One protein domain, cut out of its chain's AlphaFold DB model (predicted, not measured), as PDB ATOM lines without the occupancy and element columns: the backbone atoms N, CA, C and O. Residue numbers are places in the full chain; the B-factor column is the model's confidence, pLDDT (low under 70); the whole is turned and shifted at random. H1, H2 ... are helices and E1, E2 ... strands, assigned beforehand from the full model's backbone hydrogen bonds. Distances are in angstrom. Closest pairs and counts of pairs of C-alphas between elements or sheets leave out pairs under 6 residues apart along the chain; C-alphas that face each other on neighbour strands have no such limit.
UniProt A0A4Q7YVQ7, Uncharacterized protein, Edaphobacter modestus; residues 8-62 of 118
ATOM      1  N   THR A   8     333.019 246.297 278.316       94.75
ATOM      2  CA  THR A   8     332.731 246.220 279.755       94.75
ATOM      3  C   THR A   8     333.641 245.191 280.397       94.75
ATOM      4  O   THR A   8     333.586 244.011 280.050       94.75
ATOM      5  N   ALA A   9     334.461 245.630 281.344       95.25
ATOM      6  CA  ALA A   9     335.286 244.770 282.177       95.25
ATOM      7  C   ALA A   9     334.634 244.595 283.554       95.25
ATOM      8  O   ALA A   9     334.050 245.531 284.101       95.25
ATOM      9  N   HIS A  10     334.705 243.388 284.106       95.31
ATOM     10  CA  HIS A  10     334.032 243.024 285.350       95.31
ATOM     11  C   HIS A  10     335.005 242.378 286.335       95.31
ATOM     12  O   HIS A  10     335.683 241.405 286.005       95.31
ATOM     13  N   TRP A  11     334.989 242.859 287.575       95.31
ATOM     14  CA  TRP A  11     335.720 242.315 288.714       95.31
ATOM     15  C   TRP A  11     334.734 241.759 289.734       95.31
ATOM     16  O   TRP A  11     333.727 242.383 290.076       95.31
ATOM     17  N   THR A  12     335.036 240.566 290.241       92.69
ATOM     18  CA  THR A  12     334.264 239.975 291.340       92.69
ATOM     19  C   THR A  12     334.654 240.625 292.667       92.69
ATOM     20  O   THR A  12     335.740 241.182 292.784       92.69
ATOM     21  N   ARG A  13     333.801 240.494 293.691       88.19
ATOM     22  CA  ARG A  13     333.943 241.126 295.021       88.19
ATOM     23  C   ARG A  13     335.342 241.081 295.663       88.19
ATOM     24  O   ARG A  13     335.659 241.942 296.472       88.19
ATOM     25  N   ASN A  14     336.146 240.068 295.351       85.25
ATOM     26  CA  ASN A  14     337.455 239.859 295.974       85.25
ATOM     27  C   ASN A  14     338.639 240.352 295.126       85.25
ATOM     28  O   ASN A  14     339.771 240.073 295.506       85.25
ATOM     29  N   HIS A  15     338.389 241.018 293.998       85.56
ATOM     30  CA  HIS A  15     339.433 241.565 293.132       85.56
ATOM     31  C   HIS A  15     339.419 243.095 293.167       85.56
ATOM     32  O   HIS A  15     338.353 243.715 293.186       85.56
ATOM     33  N   ASP A  16     340.605 243.688 293.152       82.00
ATOM     34  CA  ASP A  16     340.815 245.129 293.096       82.00
ATOM     35  C   ASP A  16     340.962 245.576 291.636       82.00
ATOM     36  O   ASP A  16     341.948 245.254 290.978       82.00
ATOM     37  N   ALA A  17     340.005 246.358 291.130       82.62
ATOM     38  CA  ALA A  17     340.009 246.839 289.745       82.62
ATOM     39  C   ALA A  17     341.193 247.763 289.396       82.62
ATOM     40  O   ALA A  17     341.422 248.048 288.224       82.62
ATOM     41  N   THR A  18     341.949 248.233 290.392       77.25
ATOM     42  CA  THR A  18     343.144 249.062 290.183       77.25
ATOM     43  C   THR A  18     344.433 248.248 290.041       77.25
ATOM     44  O   THR A  18     345.437 248.787 289.571       77.25
ATOM     45  N   VAL A  19     344.419 246.962 290.418       82.56
ATOM     46  CA  VAL A  19     345.618 246.102 290.462       82.56
ATOM     47  C   VAL A  19     345.422 244.788 289.706       82.56
ATOM     48  O   VAL A  19     346.335 244.349 289.006       82.56
ATOM     49  N   ASP A  20     344.253 244.165 289.834       88.88
ATOM     50  CA  ASP A  20     343.955 242.844 289.289       88.88
ATOM     51  C   ASP A  20     343.410 242.914 287.857       88.88
ATOM     52  O   ASP A  20     342.724 243.862 287.466       88.88
ATOM     53  N   GLU A  21     343.639 241.853 287.081       90.12
ATOM     54  CA  GLU A  21     342.963 241.666 285.796       90.12
ATOM     55  C   GLU A  21     341.457 241.412 285.993       90.12
ATOM     56  O   GLU A  21     341.045 240.778 286.976       90.12
ATOM     57  N   PRO A  22     340.605 241.877 285.061       93.25
ATOM     58  CA  PRO A  22     339.176 241.625 285.134       93.25
ATOM     59  C   PRO A  22     338.870 240.130 285.043       93.25
ATOM     60  O   PRO A  22     339.452 239.386 284.257       93.25
ATOM     61  N   HIS A  23     337.863 239.698 285.798       93.31
ATOM     62  CA  HIS A  23     337.344 238.334 285.735       93.31
ATOM     63  C   HIS A  23     336.755 238.004 284.354       93.31
ATOM     64  O   HIS A  23     336.839 236.869 283.888       93.31
ATOM     65  N   SER A  24     336.139 238.994 283.707       94.81
ATOM     66  CA  SER A  24     335.621 238.871 282.347       94.81
ATOM     67  C   SER A  24     335.583 240.225 281.657       94.81
ATOM     68  O   SER A  24     335.275 241.232 282.296       94.81
ATOM     69  N   VAL A  25     335.802 240.228 280.345       96.44
ATOM     70  CA  VAL A  25     335.666 241.413 279.497       96.44
ATOM     71  C   VAL A  25     334.746 241.082 278.331       96.44
ATOM     72  O   VAL A  25     334.964 240.094 277.626       96.44
ATOM     73  N   LEU A  26     333.702 241.885 278.144       96.25
ATOM     74  CA  LEU A  26     332.674 241.682 277.130       96.25
ATOM     75  C   LEU A  26     332.532 242.923 276.253       96.25
ATOM     76  O   LEU A  26     332.496 244.052 276.741       96.25
ATOM     77  N   TRP A  27     332.393 242.703 274.955       94.31
ATOM     78  CA  TRP A  27     331.910 243.701 274.017       94.31
ATOM     79  C   TRP A  27     330.421 243.972 274.232       94.31
ATOM     80  O   TRP A  27     329.687 243.138 274.763       94.31
ATOM     81  N   GLN A  28     329.954 245.129 273.762       90.81
ATOM     82  CA  GLN A  28     328.546 245.531 273.837       90.81
ATOM     83  C   GLN A  28     327.568 244.511 273.219       90.81
ATOM     84  O   GLN A  28     326.412 244.440 273.629       90.81
ATOM     85  N   ASP A  29     328.011 243.724 272.238       91.12
ATOM     86  CA  ASP A  29     327.219 242.656 271.614       91.12
ATOM     87  C   ASP A  29     327.190 241.345 272.433       91.12
ATOM     88  O   ASP A  29     326.545 240.376 272.032       91.12
ATOM     89  N   GLY A  30     327.864 241.315 273.586       90.88
ATOM     90  CA  GLY A  30     327.969 240.167 274.483       90.88
ATOM     91  C   GLY A  30     329.122 239.215 274.161       90.88
ATOM     92  O   GLY A  30     329.334 238.255 274.905       90.88
ATOM     93  N   ARG A  31     329.890 239.447 273.088       95.06
ATOM     94  CA  ARG A  31     331.076 238.640 272.772       95.06
ATOM     95  C   ARG A  31     332.173 238.885 273.806       95.06
ATOM     96  O   ARG A  31     332.460 240.026 274.148       95.06
ATOM     97  N   SER A  32     332.865 237.834 274.242       95.81
ATOM     98  CA  SER A  32     334.075 238.002 275.055       95.81
ATOM     99  C   SER A  32     335.192 238.683 274.269       95.81
ATOM    100  O   SER A  32     335.495 238.300 273.134       95.81
ATOM    101  N   ALA A  33     335.810 239.686 274.884       94.19
ATOM    102  CA  ALA A  33     336.984 240.339 274.340       94.19
ATOM    103  C   ALA A  33     338.247 239.535 274.651       94.19
ATOM    104  O   ALA A  33     338.352 238.866 275.681       94.19
ATOM    105  N   THR A  34     339.212 239.589 273.742       93.44
ATOM    106  CA  THR A  34     340.555 239.053 273.979       93.44
ATOM    107  C   THR A  34     341.356 239.985 274.899       93.44
ATOM    108  O   THR A  34     341.054 241.176 274.961       93.44
ATOM    109  N   PRO A  35     342.419 239.501 275.568       91.88
ATOM    110  CA  PRO A  35     343.291 240.367 276.363       91.88
ATOM    111  C   PRO A  35     343.887 241.529 275.558       91.88
ATOM    112  O   PRO A  35     343.938 242.648 276.044       91.88
ATOM    113  N   THR A  36     344.274 241.295 274.298       90.69
ATOM    114  CA  THR A  36     344.779 242.357 273.413       90.69
ATOM    115  C   THR A  36     343.708 243.396 273.093       90.69
ATOM    116  O   THR A  36     343.992 244.582 273.132       90.69
ATOM    117  N   GLU A  37     342.472 242.966 272.814       90.69
ATOM    118  CA  GLU A  37     341.343 243.885 272.622       90.69
ATOM    119  C   GLU A  37     341.056 244.709 273.887       90.69
ATOM    120  O   GLU A  37     340.693 245.870 273.777       90.69
ATOM    121  N   TYR A  38     341.225 244.135 275.079       91.62
ATOM    122  CA  TYR A  38     341.092 244.882 276.328       91.62
ATOM    123  C   TYR A  38     342.208 245.918 276.504       91.62
ATOM    124  O   TYR A  38     341.909 247.080 276.760       91.62
ATOM    125  N   GLU A  39     343.475 245.535 276.317       88.56
ATOM    126  CA  GLU A  39     344.603 246.470 276.447       88.56
ATOM    127  C   GLU A  39     344.537 247.608 275.415       88.56
ATOM    128  O   GLU A  39     344.781 248.760 275.761       88.56
ATOM    129  N   ASP A  40     344.110 247.327 274.178       85.69
ATOM    130  CA  ASP A  40     343.910 248.335 273.123       85.69
ATOM    131  C   ASP A  40     342.854 249.406 273.468       85.69
ATOM    132  O   ASP A  40     342.798 250.441 272.793       85.69
ATOM    133  N   HIS A  41     342.004 249.126 274.462       84.56
ATOM    134  CA  HIS A  41     340.882 249.943 274.929       84.56
ATOM    135  C   HIS A  41     341.037 250.382 276.392       84.56
ATOM    136  O   HIS A  41     340.156 251.041 276.937       84.56
ATOM    137  N   ARG A  42     342.138 250.025 277.059       83.38
ATOM    138  CA  ARG A  42     342.331 250.302 278.488       83.38
ATOM    139  C   ARG A  42     342.445 251.797 278.792       83.38
ATOM    140  O   ARG A  42     342.078 252.217 279.888       83.38
ATOM    141  N   ASP A  43     342.905 252.561 277.808       78.31
ATOM    142  CA  ASP A  43     343.051 254.018 277.867       78.31
ATOM    143  C   ASP A  43     341.841 254.764 277.267       78.31
ATOM    144  O   ASP A  43     341.849 255.993 277.177       78.31
ATOM    145  N   ASP A  44     340.797 254.047 276.836       80.94
ATOM    146  CA  ASP A  44     339.539 254.675 276.434       80.94
ATOM    147  C   ASP A  44     338.905 255.393 277.631       80.94
ATOM    148  O   ASP A  44     339.097 255.019 278.791       80.94
ATOM    149  N   THR A  45     338.060 256.393 277.364       76.88
ATOM    150  CA  THR A  45     337.273 256.998 278.441       76.88
ATOM    151  C   THR A  45     336.416 255.937 279.107       76.88
ATOM    152  O   THR A  45     335.746 255.161 278.426       76.88
ATOM    153  N   TYR A  46     336.386 255.930 280.437       81.88
ATOM    154  CA  TYR A  46     335.677 254.903 281.178       81.88
ATOM    155  C   TYR A  46     334.794 255.451 282.299       81.88
ATOM    156  O   TYR A  46     334.961 256.566 282.792       81.88
ATOM    157  N   LEU A  47     333.830 254.628 282.703       81.94
ATOM    158  CA  LEU A  47     332.992 254.825 283.879       81.94
ATOM    159  C   LEU A  47     333.151 253.623 284.809       81.94
ATOM    160  O   LEU A  47     332.920 252.489 284.390       81.94
ATOM    161  N   ILE A  48     333.487 253.877 286.075       86.62
ATOM    162  CA  ILE A  48     333.495 252.850 287.121       86.62
ATOM    163  C   ILE A  48     332.112 252.786 287.771       86.62
ATOM    164  O   ILE A  48     331.571 253.800 288.218       86.62
ATOM    165  N   VAL A  49     331.558 251.581 287.858       87.62
ATOM    166  CA  VAL A  49     330.291 251.287 288.526       87.62
ATOM    167  C   VAL A  49     330.547 250.286 289.648       87.62
ATOM    168  O   VAL A  49     330.906 249.133 289.405       87.62
ATOM    169  N   HIS A  50     330.316 250.713 290.887       89.69
ATOM    170  CA  HIS A  50     330.302 249.819 292.044       89.69
ATOM    171  C   HIS A  50     328.887 249.283 292.253       89.69
ATOM    172  O   HIS A  50     327.938 250.057 292.377       89.69
ATOM    173  N   ARG A  51     328.738 247.957 292.267       86.31
ATOM    174  CA  ARG A  51     327.446 247.285 292.432       86.31
ATOM    175  C   ARG A  51     327.190 246.947 293.901       86.31
ATOM    176  O   ARG A  51     328.122 246.714 294.669       86.31
ATOM    177  N   ASP A  52     325.915 246.842 294.275       85.94
ATOM    178  CA  ASP A  52     325.488 246.518 295.648       85.94
ATOM    179  C   ASP A  52     325.974 245.139 296.131       85.94
ATOM    180  O   ASP A  52     326.091 244.886 297.331       85.94
ATOM    181  N   ASP A  53     326.280 244.230 295.203       86.00
ATOM    182  CA  ASP A  53     326.848 242.914 295.498       86.00
ATOM    183  C   ASP A  53     328.371 242.950 295.731       86.00
ATOM    184  O   ASP A  53     328.976 241.905 295.990       86.00
ATOM    185  N   GLY A  54     328.989 244.131 295.697       84.50
ATOM    186  CA  GLY A  54     330.422 244.342 295.865       84.50
ATOM    187  C   GLY A  54     331.248 244.057 294.612       84.50
ATOM    188  O   GLY A  54     332.470 244.143 294.686       84.50
ATOM    189  N   CYS A  55     330.629 243.714 293.479       91.38
ATOM    190  CA  CYS A  55     331.328 243.628 292.201       91.38
ATOM    191  C   CYS A  55     331.600 245.032 291.642       91.38
ATOM    192  O   CYS A  55     330.859 245.985 291.902       91.38
ATOM    193  N   THR A  56     332.657 245.146 290.840       93.44
ATOM    194  CA  THR A  56     332.987 246.382 290.124       93.44
ATOM    195  C   THR A  56     332.899 246.131 288.629       93.44
ATOM    196  O   THR A  56     333.404 245.129 288.128       93.44
ATOM    197  N   GLU A  57     332.267 247.052 287.916       93.56
ATOM    198  CA  GLU A  57     332.292 247.100 286.460       93.56
ATOM    199  C   GLU A  57     333.005 248.364 286.000       93.56
ATOM    200  O   GLU A  57     332.831 249.433 286.585       93.56
ATOM    201  N   VAL A  58     333.770 248.246 284.921       90.69
ATOM    202  CA  VAL A  58     334.346 249.387 284.216       90.69
ATOM    203  C   VAL A  58     333.848 249.352 282.781       90.69
ATOM    204  O   VAL A  58     334.017 248.361 282.072       90.69
ATOM    205  N   HIS A  59     333.158 250.416 282.382       89.81
ATOM    206  CA  HIS A  59     332.574 250.564 281.054       89.81
ATOM    207  C   HIS A  59     333.486 251.489 280.257       89.81
ATOM    208  O   HIS A  59     333.566 252.665 280.591       89.81
ATOM    209  N   TYR A  60     334.163 250.964 279.239       86.31
ATOM    210  CA  TYR A  60     335.044 251.710 278.345       86.31
ATOM    211  C   TYR A  60     334.296 252.137 277.083       86.31
ATOM    212  O   TYR A  60     333.525 251.370 276.485       86.31
ATOM    213  N   PHE A  61     334.543 253.373 276.678       82.06
ATOM    214  CA  PHE A  61     333.905 254.037 275.561       82.06
ATOM    215  C   PHE A  61     334.984 254.485 274.565       82.06
ATOM    216  O   PHE A  61     335.767 255.374 274.897       82.06
ATOM    217  N   PRO A  62     334.987 253.954 273.328       71.62
ATOM    218  CA  PRO A  62     335.937 254.388 272.298       71.62
ATOM    219  C   PRO A  62     335.733 255.849 271.869       71.62
ATOM    220  O   PRO A  62     336.591 256.429 271.208       71.62
TER     221      PRO A  62
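Overview. This is residues 8 to 62 of the 118 residues of an uncharacterized protein of Edaphobacter modestus (UniProt A0A4Q7YVQ7). Look first for one small twisted sheet of four strands, made of two hairpins side by side, E1 with E2 and E3 with E4. A short helix, H1, grazes the sheet near one end, and residues 12 to 23 make a long loop between E1 and E2. The printed part has 55 residues, with the order E1, E2, H1, E3, E4 along it; the sheet runs E2, E1, E4, E3, antiparallel throughout. The class is mostly strand, though under half of the residues are in named elements. The whole is compact, with a radius of gyration of the C-alphas of 10.6 A and spans of 26 by 20 by 18 A.

Along the chain. Find C-alpha 8 at (332.731, 246.220, 279.755), where E1, residues 8 to 11, begins. E2 is residues 24 to 27, and the helix H1 is residues 35 to 39. E3, residues 45 to 50, is 16.9 A long. E4, residues 56 to 61, runs 16.5 A to C-alpha 61 at (333.905, 254.037, 275.561).

Arrangement. Start at the inner strands E1 and E4, where N 9 and O 58 are 2.9 A apart, within hydrogen-bond range. Beside E1 is the edge strand E2, with N 8 and O 26 at 2.8 A. Beside E4 is the other edge strand, E3, with N 49 and O 57 at 2.8 A. E2 and E3 are apart. H1 is on the sheet but only grazes it, with residues 35 to 38; the closest C-alphas of E2 and H1, Val 25 and Tyr 38, are 7.2 A apart. In H1 the O i to N i+4 pair is within hydrogen-bond range.

Size, cuts and confidence. The two farthest C-alphas, Thr 36 and Asp 52, are 29.7 A apart. The printed part has no cut, and the link from E1 to E2 is long. No printed residue is under 70 in pLDDT.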